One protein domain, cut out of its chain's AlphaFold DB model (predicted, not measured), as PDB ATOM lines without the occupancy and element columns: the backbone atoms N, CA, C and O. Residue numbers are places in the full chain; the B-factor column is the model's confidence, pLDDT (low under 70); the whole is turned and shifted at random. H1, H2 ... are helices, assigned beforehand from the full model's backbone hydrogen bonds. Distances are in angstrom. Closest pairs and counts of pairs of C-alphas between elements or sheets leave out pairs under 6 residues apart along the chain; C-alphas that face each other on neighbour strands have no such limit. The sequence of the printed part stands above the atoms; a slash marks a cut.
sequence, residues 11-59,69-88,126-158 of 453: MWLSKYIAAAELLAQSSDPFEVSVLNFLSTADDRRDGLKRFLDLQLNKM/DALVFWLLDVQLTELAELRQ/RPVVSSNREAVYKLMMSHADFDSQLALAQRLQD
ATOM      1  N   MET A  11     118.345 118.067 166.428       33.94
ATOM      2  CA  MET A  11     119.174 117.081 167.125       33.94
ATOM      3  C   MET A  11     120.651 117.510 167.254       33.94
ATOM      4  O   MET A  11     121.370 116.985 168.106       33.94
ATOM      5  N   TRP A  12     121.106 118.477 166.448       38.72
ATOM      6  CA  TRP A  12     122.463 119.041 166.530       38.72
ATOM      7  C   TRP A  12     122.559 120.230 167.497       38.72
ATOM      8  O   TRP A  12     123.538 120.301 168.241       38.72
ATOM      9  N   LEU A  13     121.521 121.072 167.599       45.81
ATOM     10  CA  LEU A  13     121.466 122.184 168.566       45.81
ATOM     11  C   LEU A  13     121.622 121.718 170.026       45.81
ATOM     12  O   LEU A  13     122.331 122.337 170.818       45.81
ATOM     13  N   SER A  14     121.004 120.590 170.389       54.03
ATOM     14  CA  SER A  14     121.032 120.085 171.769       54.03
ATOM     15  C   SER A  14     122.429 119.625 172.222       54.03
ATOM     16  O   SER A  14     122.730 119.690 173.412       54.03
ATOM     17  N   LYS A  15     123.310 119.213 171.296       65.31
ATOM     18  CA  LYS A  15     124.646 118.691 171.638       65.31
ATOM     19  C   LYS A  15     125.600 119.779 172.121       65.31
ATOM     20  O   LYS A  15     126.359 119.538 173.053       65.31
ATOM     21  N   TYR A  16     125.556 120.965 171.518       67.12
ATOM     22  CA  TYR A  16     126.471 122.054 171.871       67.12
ATOM     23  C   TYR A  16     126.033 122.806 173.130       67.12
ATOM     24  O   TYR A  16     126.883 123.198 173.923       67.12
ATOM     25  N   ILE A  17     124.724 122.928 173.368       71.06
ATOM     26  CA  ILE A  17     124.173 123.481 174.617       71.06
ATOM     27  C   ILE A  17     124.515 122.562 175.802       71.06
ATOM     28  O   ILE A  17     124.981 123.036 176.836       71.06
ATOM     29  N   ALA A  18     124.368 121.243 175.638       68.69
ATOM     30  CA  ALA A  18     124.765 120.273 176.660       68.69
ATOM     31  C   ALA A  18     126.291 120.250 176.880       68.69
ATOM     32  O   ALA A  18     126.755 120.167 178.016       68.69
ATOM     33  N   ALA A  19     127.085 120.376 175.810       67.50
ATOM     34  CA  ALA A  19     128.539 120.498 175.917       67.50
ATOM     35  C   ALA A  19     128.959 121.775 176.665       67.50
ATOM     36  O   ALA A  19     129.890 121.731 177.465       67.50
ATOM     37  N   ALA A  20     128.253 122.890 176.458       70.44
ATOM     38  CA  ALA A  20     128.481 124.138 177.181       70.44
ATOM     39  C   ALA A  20     128.214 123.998 178.687       70.44
ATOM     40  O   ALA A  20     128.969 124.535 179.491       70.44
ATOM     41  N   GLU A  21     127.186 123.247 179.089       72.19
ATOM     42  CA  GLU A  21     126.889 122.985 180.504       72.19
ATOM     43  C   GLU A  21     127.959 122.119 181.181       72.19
ATOM     44  O   GLU A  21     128.338 122.394 182.321       72.19
ATOM     45  N   LEU A  22     128.495 121.126 180.465       70.31
ATOM     46  CA  LEU A  22     129.587 120.276 180.949       70.31
ATOM     47  C   LEU A  22     130.912 121.045 181.051       70.31
ATOM     48  O   LEU A  22     131.578 120.972 182.081       70.31
ATOM     49  N   LEU A  23     131.263 121.830 180.028       67.62
ATOM     50  CA  LEU A  23     132.472 122.664 180.025       67.62
ATOM     51  C   LEU A  23     132.381 123.830 181.011       67.62
ATOM     52  O   LEU A  23     133.391 124.284 181.534       67.62
ATOM     53  N   ALA A  24     131.177 124.318 181.314       66.88
ATOM     54  CA  ALA A  24     131.013 125.301 182.374       66.88
ATOM     55  C   ALA A  24     131.339 124.703 183.749       66.88
ATOM     56  O   ALA A  24     131.738 125.447 184.642       66.88
ATOM     57  N   GLN A  25     131.137 123.396 183.952       69.56
ATOM     58  CA  GLN A  25     131.426 122.688 185.204       69.56
ATOM     59  C   GLN A  25     132.860 122.148 185.290       69.56
ATOM     60  O   GLN A  25     133.288 121.802 186.390       69.56
ATOM     61  N   SER A  26     133.591 122.074 184.174       66.69
ATOM     62  CA  SER A  26     134.974 121.601 184.172       66.69
ATOM     63  C   SER A  26     135.943 122.658 184.710       66.69
ATOM     64  O   SER A  26     135.682 123.860 184.669       66.69
ATOM     65  N   SER A  27     137.075 122.197 185.242       61.91
ATOM     66  CA  SER A  27     138.160 123.044 185.765       61.91
ATOM     67  C   SER A  27     139.101 123.556 184.666       61.91
ATOM     68  O   SER A  27     140.230 123.954 184.959       61.91
ATOM     69  N   ASP A  28     138.679 123.485 183.404       66.62
ATOM     70  CA  ASP A  28     139.508 123.858 182.264       66.62
ATOM     71  C   ASP A  28     139.666 125.386 182.180       66.62
ATOM     72  O   ASP A  28     138.737 126.128 182.522       66.62
ATOM     73  N   PRO A  29     140.827 125.887 181.714       73.06
ATOM     74  CA  PRO A  29     141.037 127.317 181.530       73.06
ATOM     75  C   PRO A  29     140.024 127.897 180.535       73.06
ATOM     76  O   PRO A  29     139.715 127.295 179.501       73.06
ATOM     77  N   PHE A  30     139.514 129.085 180.863       70.81
ATOM     78  CA  PHE A  30     138.428 129.755 180.147       70.81
ATOM     79  C   PHE A  30     138.693 129.870 178.640       70.81
ATOM     80  O   PHE A  30     137.800 129.618 177.832       70.81
ATOM     81  N   GLU A  31     139.930 130.178 178.254       74.25
ATOM     82  CA  GLU A  31     140.350 130.366 176.865       74.25
ATOM     83  C   GLU A  31     140.207 129.084 176.036       74.25
ATOM     84  O   GLU A  31     139.781 129.131 174.882       74.25
ATOM     85  N   VAL A  32     140.518 127.927 176.628       71.00
ATOM     86  CA  VAL A  32     140.440 126.625 175.949       71.00
ATOM     87  C   VAL A  32     138.984 126.223 175.736       71.00
ATOM     88  O   VAL A  32     138.613 125.776 174.649       71.00
ATOM     89  N   SER A  33     138.136 126.452 176.739       70.25
ATOM     90  CA  SER A  33     136.696 126.210 176.634       70.25
ATOM     91  C   SER A  33     136.042 127.111 175.584       70.25
ATOM     92  O   SER A  33     135.230 126.635 174.795       70.25
ATOM     93  N   VAL A  34     136.443 128.383 175.509       72.00
ATOM     94  CA  VAL A  34     135.956 129.356 174.517       72.00
ATOM     95  C   VAL A  34     136.387 129.010 173.090       72.00
ATOM     96  O   VAL A  34     135.564 129.062 172.173       72.00
ATOM     97  N   LEU A  35     137.650 128.625 172.883       69.69
ATOM     98  CA  LEU A  35     138.188 128.301 171.556       69.69
ATOM     99  C   LEU A  35     137.414 127.175 170.861       69.69
ATOM    100  O   LEU A  35     137.235 127.216 169.644       69.69
ATOM    101  N   ASN A  36     136.880 126.222 171.627       68.88
ATOM    102  CA  ASN A  36     136.057 125.135 171.094       68.88
ATOM    103  C   ASN A  36     134.737 125.622 170.463       68.88
ATOM    104  O   ASN A  36     134.165 124.930 169.615       68.88
ATOM    105  N   PHE A  37     134.266 126.815 170.840       66.94
ATOM    106  CA  PHE A  37     133.001 127.388 170.383       66.94
ATOM    107  C   PHE A  37     133.148 128.521 169.351       66.94
ATOM    108  O   PHE A  37     132.172 128.835 168.675       66.94
ATOM    109  N   LEU A  38     134.346 129.090 169.152       64.75
ATOM    110  CA  LEU A  38     134.605 130.240 168.259       64.75
ATOM    111  C   LEU A  38     134.495 129.956 166.742       64.75
ATOM    112  O   LEU A  38     134.809 130.815 165.920       64.75
ATOM    113  N   SER A  39     134.061 128.765 166.323       61.59
ATOM    114  CA  SER A  39     133.919 128.441 164.895       61.59
ATOM    115  C   SER A  39     132.641 129.018 164.274       61.59
ATOM    116  O   SER A  39     131.603 129.062 164.927       61.59
ATOM    117  N   THR A  40     132.677 129.311 162.973       54.34
ATOM    118  CA  THR A  40     131.612 129.952 162.170       54.34
ATOM    119  C   THR A  40     130.300 129.169 161.998       54.34
ATOM    120  O   THR A  40     129.407 129.651 161.308       54.34
ATOM    121  N   ALA A  41     130.147 127.987 162.599       58.94
ATOM    122  CA  ALA A  41     128.917 127.203 162.505       58.94
ATOM    123  C   ALA A  41     127.841 127.728 163.476       58.94
ATOM    124  O   ALA A  41     128.090 127.784 164.682       58.94
ATOM    125  N   ASP A  42     126.650 128.052 162.958       59.47
ATOM    126  CA  ASP A  42     125.500 128.594 163.713       59.47
ATOM    127  C   ASP A  42     125.212 127.821 165.010       59.47
ATOM    128  O   ASP A  42     125.054 128.415 166.075       59.47
ATOM    129  N   ASP A  43     125.259 126.488 164.958       62.53
ATOM    130  CA  ASP A  43     124.937 125.624 166.100       62.53
ATOM    131  C   ASP A  43     125.917 125.766 167.284       62.53
ATOM    132  O   ASP A  43     125.580 125.428 168.420       62.53
ATOM    133  N   ARG A  44     127.145 126.259 167.046       67.38
ATOM    134  CA  ARG A  44     128.155 126.450 168.103       67.38
ATOM    135  C   ARG A  44     128.036 127.802 168.799       67.38
ATOM    136  O   ARG A  44     128.475 127.916 169.943       67.38
ATOM    137  N   ARG A  45     127.392 128.790 168.168       70.25
ATOM    138  CA  ARG A  45     127.148 130.109 168.775       70.25
ATOM    139  C   ARG A  45     126.110 130.042 169.882       70.25
ATOM    140  O   ARG A  45     126.290 130.685 170.908       70.25
ATOM    141  N   ASP A  46     125.076 129.221 169.733       71.25
ATOM    142  CA  ASP A  46     124.096 129.012 170.806       71.25
ATOM    143  C   ASP A  46     124.720 128.303 172.018       71.25
ATOM    144  O   ASP A  46     124.440 128.659 173.165       71.25
ATOM    145  N   GLY A  47     125.645 127.368 171.771       72.44
ATOM    146  CA  GLY A  47     126.498 126.784 172.810       72.44
ATOM    147  C   GLY A  47     127.383 127.832 173.493       72.44
ATOM    148  O   GLY A  47     127.443 127.876 174.721       72.44
ATOM    149  N   LEU A  48     128.000 128.731 172.715       77.25
ATOM    150  CA  LEU A  48     128.809 129.833 173.240       77.25
ATOM    151  C   LEU A  48     127.987 130.772 174.132       77.25
ATOM    152  O   LEU A  48     128.380 131.017 175.268       77.25
ATOM    153  N   LYS A  49     126.829 131.258 173.664       76.75
ATOM    154  CA  LYS A  49     125.942 132.131 174.454       76.75
ATOM    155  C   LYS A  49     125.564 131.478 175.781       76.75
ATOM    156  O   LYS A  49     125.663 132.111 176.829       76.75
ATOM    157  N   ARG A  50     125.196 130.189 175.749       76.06
ATOM    158  CA  ARG A  50     124.855 129.426 176.957       76.06
ATOM    159  C   ARG A  50     126.043 129.297 177.907       76.06
ATOM    160  O   ARG A  50     125.865 129.474 179.110       76.06
ATOM    161  N   PHE A  51     127.233 129.004 177.388       77.81
ATOM    162  CA  PHE A  51     128.459 128.937 178.184       77.81
ATOM    163  C   PHE A  51     128.751 130.283 178.864       77.81
ATOM    164  O   PHE A  51     128.999 130.316 180.069       77.81
ATOM    165  N   LEU A  52     128.649 131.391 178.125       76.38
ATOM    166  CA  LEU A  52     128.882 132.740 178.645       76.38
ATOM    167  C   LEU A  52     127.863 133.137 179.717       76.38
ATOM    168  O   LEU A  52     128.264 133.652 180.759       76.38
ATOM    169  N   ASP A  53     126.575 132.839 179.528       77.94
ATOM    170  CA  ASP A  53     125.551 133.085 180.553       77.94
ATOM    171  C   ASP A  53     125.800 132.262 181.828       77.94
ATOM    172  O   ASP A  53     125.628 132.762 182.942       77.94
ATOM    173  N   LEU A  54     126.236 131.004 181.699       76.62
ATOM    174  CA  LEU A  54     126.566 130.161 182.853       76.62
ATOM    175  C   LEU A  54     127.797 130.675 183.606       76.62
ATOM    176  O   LEU A  54     127.790 130.678 184.836       76.62
ATOM    177  N   GLN A  55     128.825 131.139 182.894       74.12
ATOM    178  CA  GLN A  55     130.002 131.755 183.512       74.12
ATOM    179  C   GLN A  55     129.645 133.075 184.202       74.12
ATOM    180  O   GLN A  55     130.048 133.308 185.341       74.12
ATOM    181  N   LEU A  56     128.801 133.895 183.576       73.62
ATOM    182  CA  LEU A  56     128.340 135.156 184.150       73.62
ATOM    183  C   LEU A  56     127.507 134.954 185.426       73.62
ATOM    184  O   LEU A  56     127.646 135.725 186.372       73.62
ATOM    185  N   ASN A  57     126.687 133.901 185.490       74.75
ATOM    186  CA  ASN A  57     125.913 133.562 186.690       74.75
ATOM    187  C   ASN A  57     126.777 133.008 187.835       74.75
ATOM    188  O   ASN A  57     126.406 133.150 189.000       74.75
ATOM    189  N   LYS A  58     127.928 132.397 187.531       74.31
ATOM    190  CA  LYS A  58     128.890 131.934 188.546       74.31
ATOM    191  C   LYS A  58     129.683 133.084 189.168       74.31
ATOM    192  O   LYS A  58     130.025 133.022 190.349       74.31
ATOM    193  N   MET A  59     129.946 134.141 188.400       64.56
ATOM    194  CA  MET A  59     130.704 135.313 188.842       64.56
ATOM    195  C   MET A  59     129.830 136.246 189.694       64.56
ATOM    196  O   MET A  59     129.204 137.180 189.196       64.56
ATOM    197  N   ASP A  69     131.668 142.704 182.991       75.88
ATOM    198  CA  ASP A  69     131.350 143.695 181.965       75.88
ATOM    199  C   ASP A  69     131.874 143.258 180.594       75.88
ATOM    200  O   ASP A  69     131.134 143.303 179.614       75.88
ATOM    201  N   ALA A  70     133.102 142.734 180.521       80.25
ATOM    202  CA  ALA A  70     133.660 142.179 179.288       80.25
ATOM    203  C   ALA A  70     132.850 140.984 178.755       80.25
ATOM    204  O   ALA A  70     132.587 140.909 177.556       80.25
ATOM    205  N   LEU A  71     132.397 140.077 179.631       78.12
ATOM    206  CA  LEU A  71     131.510 138.970 179.252       78.12
ATOM    207  C   LEU A  71     130.148 139.471 178.757       78.12
ATOM    208  O   LEU A  71     129.621 138.927 177.790       78.12
ATOM    209  N   VAL A  72     129.590 140.512 179.384       78.19
ATOM    210  CA  VAL A  72     128.344 141.157 178.938       78.19
ATOM    211  C   VAL A  72     128.527 141.777 177.553       78.19
ATOM    212  O   VAL A  72     127.698 141.546 176.677       78.19
ATOM    213  N   PHE A  73     129.612 142.521 177.332       80.69
ATOM    214  CA  PHE A  73     129.907 143.116 176.029       80.69
ATOM    215  C   PHE A  73     130.121 142.070 174.950       80.69
ATOM    216  O   PHE A  73     129.630 142.241 173.840       80.69
ATOM    217  N   TRP A  74     130.813 140.981 175.269       83.31
ATOM    218  CA  TRP A  74     131.043 139.924 174.300       83.31
ATOM    219  C   TRP A  74     129.759 139.154 173.978       83.31
ATOM    220  O   TRP A  74     129.489 138.868 172.816       83.31
ATOM    221  N   LEU A  75     128.917 138.881 174.977       79.38
ATOM    222  CA  LEU A  75     127.611 138.270 174.744       79.38
ATOM    223  C   LEU A  75     126.714 139.175 173.883       79.38
ATOM    224  O   LEU A  75     126.079 138.685 172.949       79.38
ATOM    225  N   LEU A  76     126.729 140.486 174.141       80.62
ATOM    226  CA  LEU A  76     126.053 141.477 173.306       80.62
ATOM    227  C   LEU A  76     126.592 141.462 171.870       80.62
ATOM    228  O   LEU A  76     125.810 141.416 170.926       80.62
ATOM    229  N   ASP A  77     127.911 141.466 171.697       81.75
ATOM    230  CA  ASP A  77     128.572 141.449 170.391       81.75
ATOM    231  C   ASP A  77     128.209 140.195 169.579       81.75
ATOM    232  O   ASP A  77     127.865 140.284 168.399       81.75
ATOM    233  N   VAL A  78     128.171 139.027 170.228       80.75
ATOM    234  CA  VAL A  78     127.737 137.766 169.607       80.75
ATOM    235  C   VAL A  78     126.268 137.836 169.171       80.75
ATOM    236  O   VAL A  78     125.945 137.416 168.059       80.75
ATOM    237  N   GLN A  79     125.380 138.377 170.011       77.81
ATOM    238  CA  GLN A  79     123.960 138.545 169.673       77.81
ATOM    239  C   GLN A  79     123.742 139.568 168.543       77.81
ATOM    240  O   GLN A  79     122.913 139.340 167.659       77.81
ATOM    241  N   LEU A  80     124.494 140.671 168.526       78.44
ATOM    242  CA  LEU A  80     124.437 141.679 167.461       78.44
ATOM    243  C   LEU A  80     124.975 141.134 166.131       78.44
ATOM    244  O   LEU A  80     124.365 141.365 165.088       78.44
ATOM    245  N   THR A  81     126.057 140.350 166.170       80.94
ATOM    246  CA  THR A  81     126.624 139.684 164.987       80.94
ATOM    247  C   THR A  81     125.617 138.714 164.371       80.94
ATOM    248  O   THR A  81     125.387 138.725 163.162       80.94
ATOM    249  N   GLU A  82     124.962 137.899 165.199       77.31
ATOM    250  CA  GLU A  82     123.907 136.993 164.741       77.31
ATOM    251  C   GLU A  82     122.715 137.757 164.148       77.31
ATOM    252  O   GLU A  82     122.220 137.391 163.081       77.31
ATOM    253  N   LEU A  83     122.267 138.846 164.786       76.50
ATOM    254  CA  LEU A  83     121.216 139.690 164.214       76.50
ATOM    255  C   LEU A  83     121.608 140.250 162.842       76.50
ATOM    256  O   LEU A  83     120.771 140.269 161.934       76.50
ATOM    257  N   ALA A  84     122.847 140.716 162.682       76.62
ATOM    258  CA  ALA A  84     123.336 141.259 161.421       76.62
ATOM    259  C   ALA A  84     123.329 140.193 160.308       76.62
ATOM    260  O   ALA A  84     122.853 140.454 159.199       76.62
ATOM    261  N   GLU A  85     123.769 138.970 160.606       77.44
ATOM    262  CA  GLU A  85     123.761 137.846 159.661       77.44
ATOM    263  C   GLU A  85     122.342 137.368 159.307       77.44
ATOM    264  O   GLU A  85     122.032 137.123 158.133       77.44
ATOM    265  N   LEU A  86     121.439 137.292 160.291       73.06
ATOM    266  CA  LEU A  86     120.032 136.945 160.065       73.06
ATOM    267  C   LEU A  86     119.325 137.984 159.177       73.06
ATOM    268  O   LEU A  86     118.493 137.624 158.343       73.06
ATOM    269  N   ARG A  87     119.689 139.268 159.276       71.06
ATOM    270  CA  ARG A  87     119.168 140.321 158.384       71.06
ATOM    271  C   ARG A  87     119.734 140.230 156.972       71.06
ATOM    272  O   ARG A  87     118.978 140.369 156.014       71.06
ATOM    273  N   GLN A  88     121.032 139.969 156.822       70.88
ATOM    274  CA  GLN A  88     121.648 139.800 155.499       70.88
ATOM    275  C   GLN A  88     121.101 138.569 154.762       70.88
ATOM    276  O   GLN A  88     120.880 138.617 153.549       70.88
ATOM    277  N   ARG A 126     119.768 144.560 181.978       72.75
ATOM    278  CA  ARG A 126     120.892 144.349 182.898       72.75
ATOM    279  C   ARG A 126     121.542 145.688 183.299       72.75
ATOM    280  O   ARG A 126     121.861 146.503 182.433       72.75
ATOM    281  N   PRO A 127     121.878 145.895 184.589       68.06
ATOM    282  CA  PRO A 127     122.420 147.169 185.081       68.06
ATOM    283  C   PRO A 127     123.766 147.552 184.441       68.06
ATOM    284  O   PRO A 127     124.051 148.736 184.276       68.06
ATOM    285  N   VAL A 128     124.558 146.568 184.003       69.75
ATOM    286  CA  VAL A 128     125.837 146.772 183.296       69.75
ATOM    287  C   VAL A 128     125.661 147.596 182.014       69.75
ATOM    288  O   VAL A 128     126.478 148.466 181.716       69.75
ATOM    289  N   VAL A 129     124.555 147.384 181.295       70.69
ATOM    290  CA  VAL A 129     124.227 148.120 180.063       70.69
ATOM    291  C   VAL A 129     123.950 149.592 180.379       70.69
ATOM    292  O   VAL A 129     124.411 150.482 179.669       70.69
ATOM    293  N   SER A 130     123.264 149.861 181.494       68.25
ATOM    294  CA  SER A 130     122.977 151.228 181.943       68.25
ATOM    295  C   SER A 130     124.208 151.972 182.482       68.25
ATOM    296  O   SER A 130     124.245 153.201 182.391       68.25
ATOM    297  N   SER A 131     125.198 151.237 183.007       74.69
ATOM    298  CA  SER A 131     126.451 151.775 183.555       74.69
ATOM    299  C   SER A 131     127.436 152.180 182.456       74.69
ATOM    300  O   SER A 131     128.044 153.242 182.542       74.69
ATOM    301  N   ASN A 132     127.565 151.375 181.395       78.88
ATOM    302  CA  ASN A 132     128.584 151.570 180.358       78.88
ATOM    303  C   ASN A 132     127.983 151.947 178.990       78.88
ATOM    304  O   ASN A 132     128.293 151.337 177.964       78.88
ATOM    305  N   ARG A 133     127.126 152.975 178.969       78.50
ATOM    306  CA  ARG A 133     126.323 153.377 177.795       78.50
ATOM    307  C   ARG A 133     127.157 153.640 176.539       78.50
ATOM    308  O   ARG A 133     126.845 153.126 175.472       78.50
ATOM    309  N   GLU A 134     128.246 154.399 176.661       79.19
ATOM    310  CA  GLU A 134     129.078 154.798 175.516       79.19
ATOM    311  C   GLU A 134     129.716 153.596 174.799       79.19
ATOM    312  O   GLU A 134     129.749 153.539 173.568       79.19
ATOM    313  N   ALA A 135     130.192 152.609 175.563       78.31
ATOM    314  CA  ALA A 135     130.782 151.393 175.013       78.31
ATOM    315  C   ALA A 135     129.729 150.530 174.302       78.31
ATOM    316  O   ALA A 135     129.988 150.034 173.206       78.31
ATOM    317  N   VAL A 136     128.525 150.416 174.880       81.25
ATOM    318  CA  VAL A 136     127.387 149.733 174.246       81.25
ATOM    319  C   VAL A 136     127.032 150.410 172.921       81.25
ATOM    320  O   VAL A 136     126.965 149.732 171.899       81.25
ATOM    321  N   TYR A 137     126.886 151.739 172.891       80.69
ATOM    322  CA  TYR A 137     126.578 152.461 171.653       80.69
ATOM    323  C   TYR A 137     127.659 152.282 170.584       80.69
ATOM    324  O   TYR A 137     127.330 152.039 169.425       80.69
ATOM    325  N   LYS A 138     128.946 152.335 170.954       79.75
ATOM    326  CA  LYS A 138     130.061 152.092 170.022       79.75
ATOM    327  C   LYS A 138     130.013 150.696 169.399       79.75
ATOM    328  O   LYS A 138     130.164 150.583 168.184       79.75
ATOM    329  N   LEU A 139     129.745 149.664 170.200       79.44
ATOM    330  CA  LEU A 139     129.568 148.293 169.708       79.44
ATOM    331  C   LEU A 139     128.336 148.165 168.808       79.44
ATOM    332  O   LEU A 139     128.371 147.520 167.767       79.44
ATOM    333  N   MET A 140     127.230 148.813 169.158       78.00
ATOM    334  CA  MET A 140     126.035 148.749 168.320       78.00
ATOM    335  C   MET A 140     126.217 149.490 166.990       78.00
ATOM    336  O   MET A 140     125.687 149.040 165.970       78.00
ATOM    337  N   MET A 141     126.972 150.594 166.978       76.50
ATOM    338  CA  MET A 141     127.307 151.333 165.758       76.50
ATOM    339  C   MET A 141     128.136 150.490 164.784       76.50
ATOM    340  O   MET A 141     127.883 150.566 163.582       76.50
ATOM    341  N   SER A 142     129.057 149.639 165.261       78.19
ATOM    342  CA  SER A 142     129.843 148.764 164.370       78.19
ATOM    343  C   SER A 142     129.004 147.705 163.655       78.19
ATOM    344  O   SER A 142     129.356 147.300 162.550       78.19
ATOM    345  N   HIS A 143     127.873 147.299 164.240       73.38
ATOM    346  CA  HIS A 143     126.945 146.330 163.638       73.38
ATOM    347  C   HIS A 143     125.843 146.967 162.778       73.38
ATOM    348  O   HIS A 143     125.019 146.250 162.214       73.38
ATOM    349  N   ALA A 144     125.814 148.302 162.666       65.50
ATOM    350  CA  ALA A 144     124.807 149.070 161.921       65.50
ATOM    351  C   ALA A 144     123.342 148.725 162.284       65.50
ATOM    352  O   ALA A 144     122.430 148.854 161.462       65.50
ATOM    353  N   ASP A 145     123.090 148.293 163.525       73.62
ATOM    354  CA  ASP A 145     121.743 147.961 163.991       73.62
ATOM    355  C   ASP A 145     121.028 149.173 164.594       73.62
ATOM    356  O   ASP A 145     120.893 149.303 165.810       73.62
ATOM    357  N   PHE A 146     120.527 150.049 163.729       74.38
ATOM    358  CA  PHE A 146     119.811 151.239 164.173       74.38
ATOM    359  C   PHE A 146     118.503 150.936 164.929       74.38
ATOM    360  O   PHE A 146     118.159 151.682 165.838       74.38
ATOM    361  N   ASP A 147     117.782 149.856 164.600       76.75
ATOM    362  CA  ASP A 147     116.506 149.516 165.257       76.75
ATOM    363  C   ASP A 147     116.718 149.135 166.726       76.75
ATOM    364  O   ASP A 147     116.018 149.622 167.615       76.75
ATOM    365  N   SER A 148     117.708 148.275 166.988       75.75
ATOM    366  CA  SER A 148     118.055 147.879 168.355       75.75
ATOM    367  C   SER A 148     118.672 149.046 169.122       75.75
ATOM    368  O   SER A 148     118.386 149.200 170.308       75.75
ATOM    369  N   GLN A 149     119.485 149.888 168.463       78.19
ATOM    370  CA  GLN A 149     120.035 151.106 169.081       78.19
ATOM    371  C   GLN A 149     118.921 152.054 169.514       78.19
ATOM    372  O   GLN A 149     118.963 152.591 170.616       78.19
ATOM    373  N   LEU A 150     117.908 152.230 168.665       83.00
ATOM    374  CA  LEU A 150     116.773 153.090 168.948       83.00
ATOM    375  C   LEU A 150     115.929 152.550 170.103       83.00
ATOM    376  O   LEU A 150     115.557 153.313 170.991       83.00
ATOM    377  N   ALA A 151     115.676 151.238 170.128       77.44
ATOM    378  CA  ALA A 151     114.984 150.588 171.237       77.44
ATOM    379  C   ALA A 151     115.743 150.782 172.559       77.44
ATOM    380  O   ALA A 151     115.140 151.162 173.561       77.44
ATOM    381  N   LEU A 152     117.067 150.598 172.563       79.25
ATOM    382  CA  LEU A 152     117.905 150.837 173.739       79.25
ATOM    383  C   LEU A 152     117.889 152.313 174.164       79.25
ATOM    384  O   LEU A 152     117.683 152.609 175.339       79.25
ATOM    385  N   ALA A 153     118.039 153.243 173.225       82.56
ATOM    386  CA  ALA A 153     118.064 154.671 173.516       82.56
ATOM    387  C   ALA A 153     116.716 155.184 174.060       82.56
ATOM    388  O   ALA A 153     116.687 155.934 175.035       82.56
ATOM    389  N   GLN A 154     115.590 154.699 173.522       83.25
ATOM    390  CA  GLN A 154     114.254 154.975 174.065       83.25
ATOM    391  C   GLN A 154     114.079 154.431 175.488       83.25
ATOM    392  O   GLN A 154     113.452 155.083 176.323       83.25
ATOM    393  N   ARG A 155     114.642 153.253 175.787       79.06
ATOM    394  CA  ARG A 155     114.593 152.647 177.129       79.06
ATOM    395  C   ARG A 155     115.453 153.399 178.138       79.06
ATOM    396  O   ARG A 155     115.016 153.596 179.267       79.06
ATOM    397  N   LEU A 156     116.642 153.838 177.727       79.69
ATOM    398  CA  LEU A 156     117.543 154.644 178.551       79.69
ATOM    399  C   LEU A 156     117.107 156.114 178.665       79.69
ATOM    400  O   LEU A 156     117.730 156.855 179.424       79.69
ATOM    401  N   GLN A 157     116.055 156.519 177.938       80.50
ATOM    402  CA  GLN A 157     115.597 157.908 177.802       80.50
ATOM    403  C   GLN A 157     116.703 158.855 177.303       80.50
ATOM    404  O   GLN A 157     116.721 160.044 177.611       80.50
ATOM    405  N   ASP A 158     117.638 158.321 176.518       84.62
ATOM    406  CA  ASP A 158     118.703 159.092 175.892       84.62
ATOM    407  C   ASP A 158     118.199 159.633 174.551       84.62
ATOM    408  O   ASP A 158     118.408 159.060 173.482       84.62
TER     409      ASP A 158
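This is residues 11 to 59, 69 to 88 and 126 to 158 of the 453 residues of an uncharacterized protein of Toxocara canis (UniProt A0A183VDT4). Four helices, H4, H3, H1 and H6, stand side by side in a loose row, ordered H1, H3, H4, H6, with the longest, H4, near the middle. Beyond H4, H7 folds back beside H6 as a hairpin, and the short H2 and H5 lie near H1 and H3, and near H4, H6 and H7. The printed part has 102 residues with seven named helices, H1 to H7 in chain order, and no named strand; the class is all helix. It is only just compact, close to loose, with a radius of gyration of the C-alphas of 14.9 A and spans of 41 by 33 by 19 A.

H4, residues 69 to 88, is 28.5 A long and begins at C-alpha 69 (131.350, 143.695, 181.965). H3 is residues 42 to 58, 25.3 A; H1 is residues 11 to 25, 22.5 A, from C-alpha 11 (119.174, 117.081, 167.125). H2 is residues 30 to 35, H5 127 to 131, H6 133 to 142 and H7 146 to 156, ending at C-alpha 156 (117.543, 154.644, 178.551).

With residues 71 to 78 alone, H4 touches H3, opposite ways at 22 degrees, a shallow tilt; the closest C-alphas, of Lys 49 and Leu 75, are 6.4 A apart. H3 touches H1, the same way, with C-alphas of Ile 17 and Gly 47 closest at 4.4 A. With residues 73 to 80 alone, H4 only just touches H6, with 3 pairs of C-alphas within 8 A, those of Asp 77 and Leu 139 closest at 6.9 A. The hairpin of H6 and H7 touches at Met 140 and Gln 149, whose C-alphas, the closest, are 6.5 A apart. H1 and H4 are apart. Every O i to N i+4 pair is within hydrogen-bond range in H2, H4, H5, H6 and H7, but 8 of 11 in H1 and 11 of 13 in H3.

The C-alphas farthest apart, of Met 11 and Asp 158, are 42.9 A apart. Residues 60 to 68 and 89 to 125 are not printed, with C-alpha gaps of 10.9 A and 27.8 A. Of the links printed whole, none is long. Mean pLDDT of the printed part is 72.6, with 29 residues under 70, among them 11 to 16 and 35 to 44.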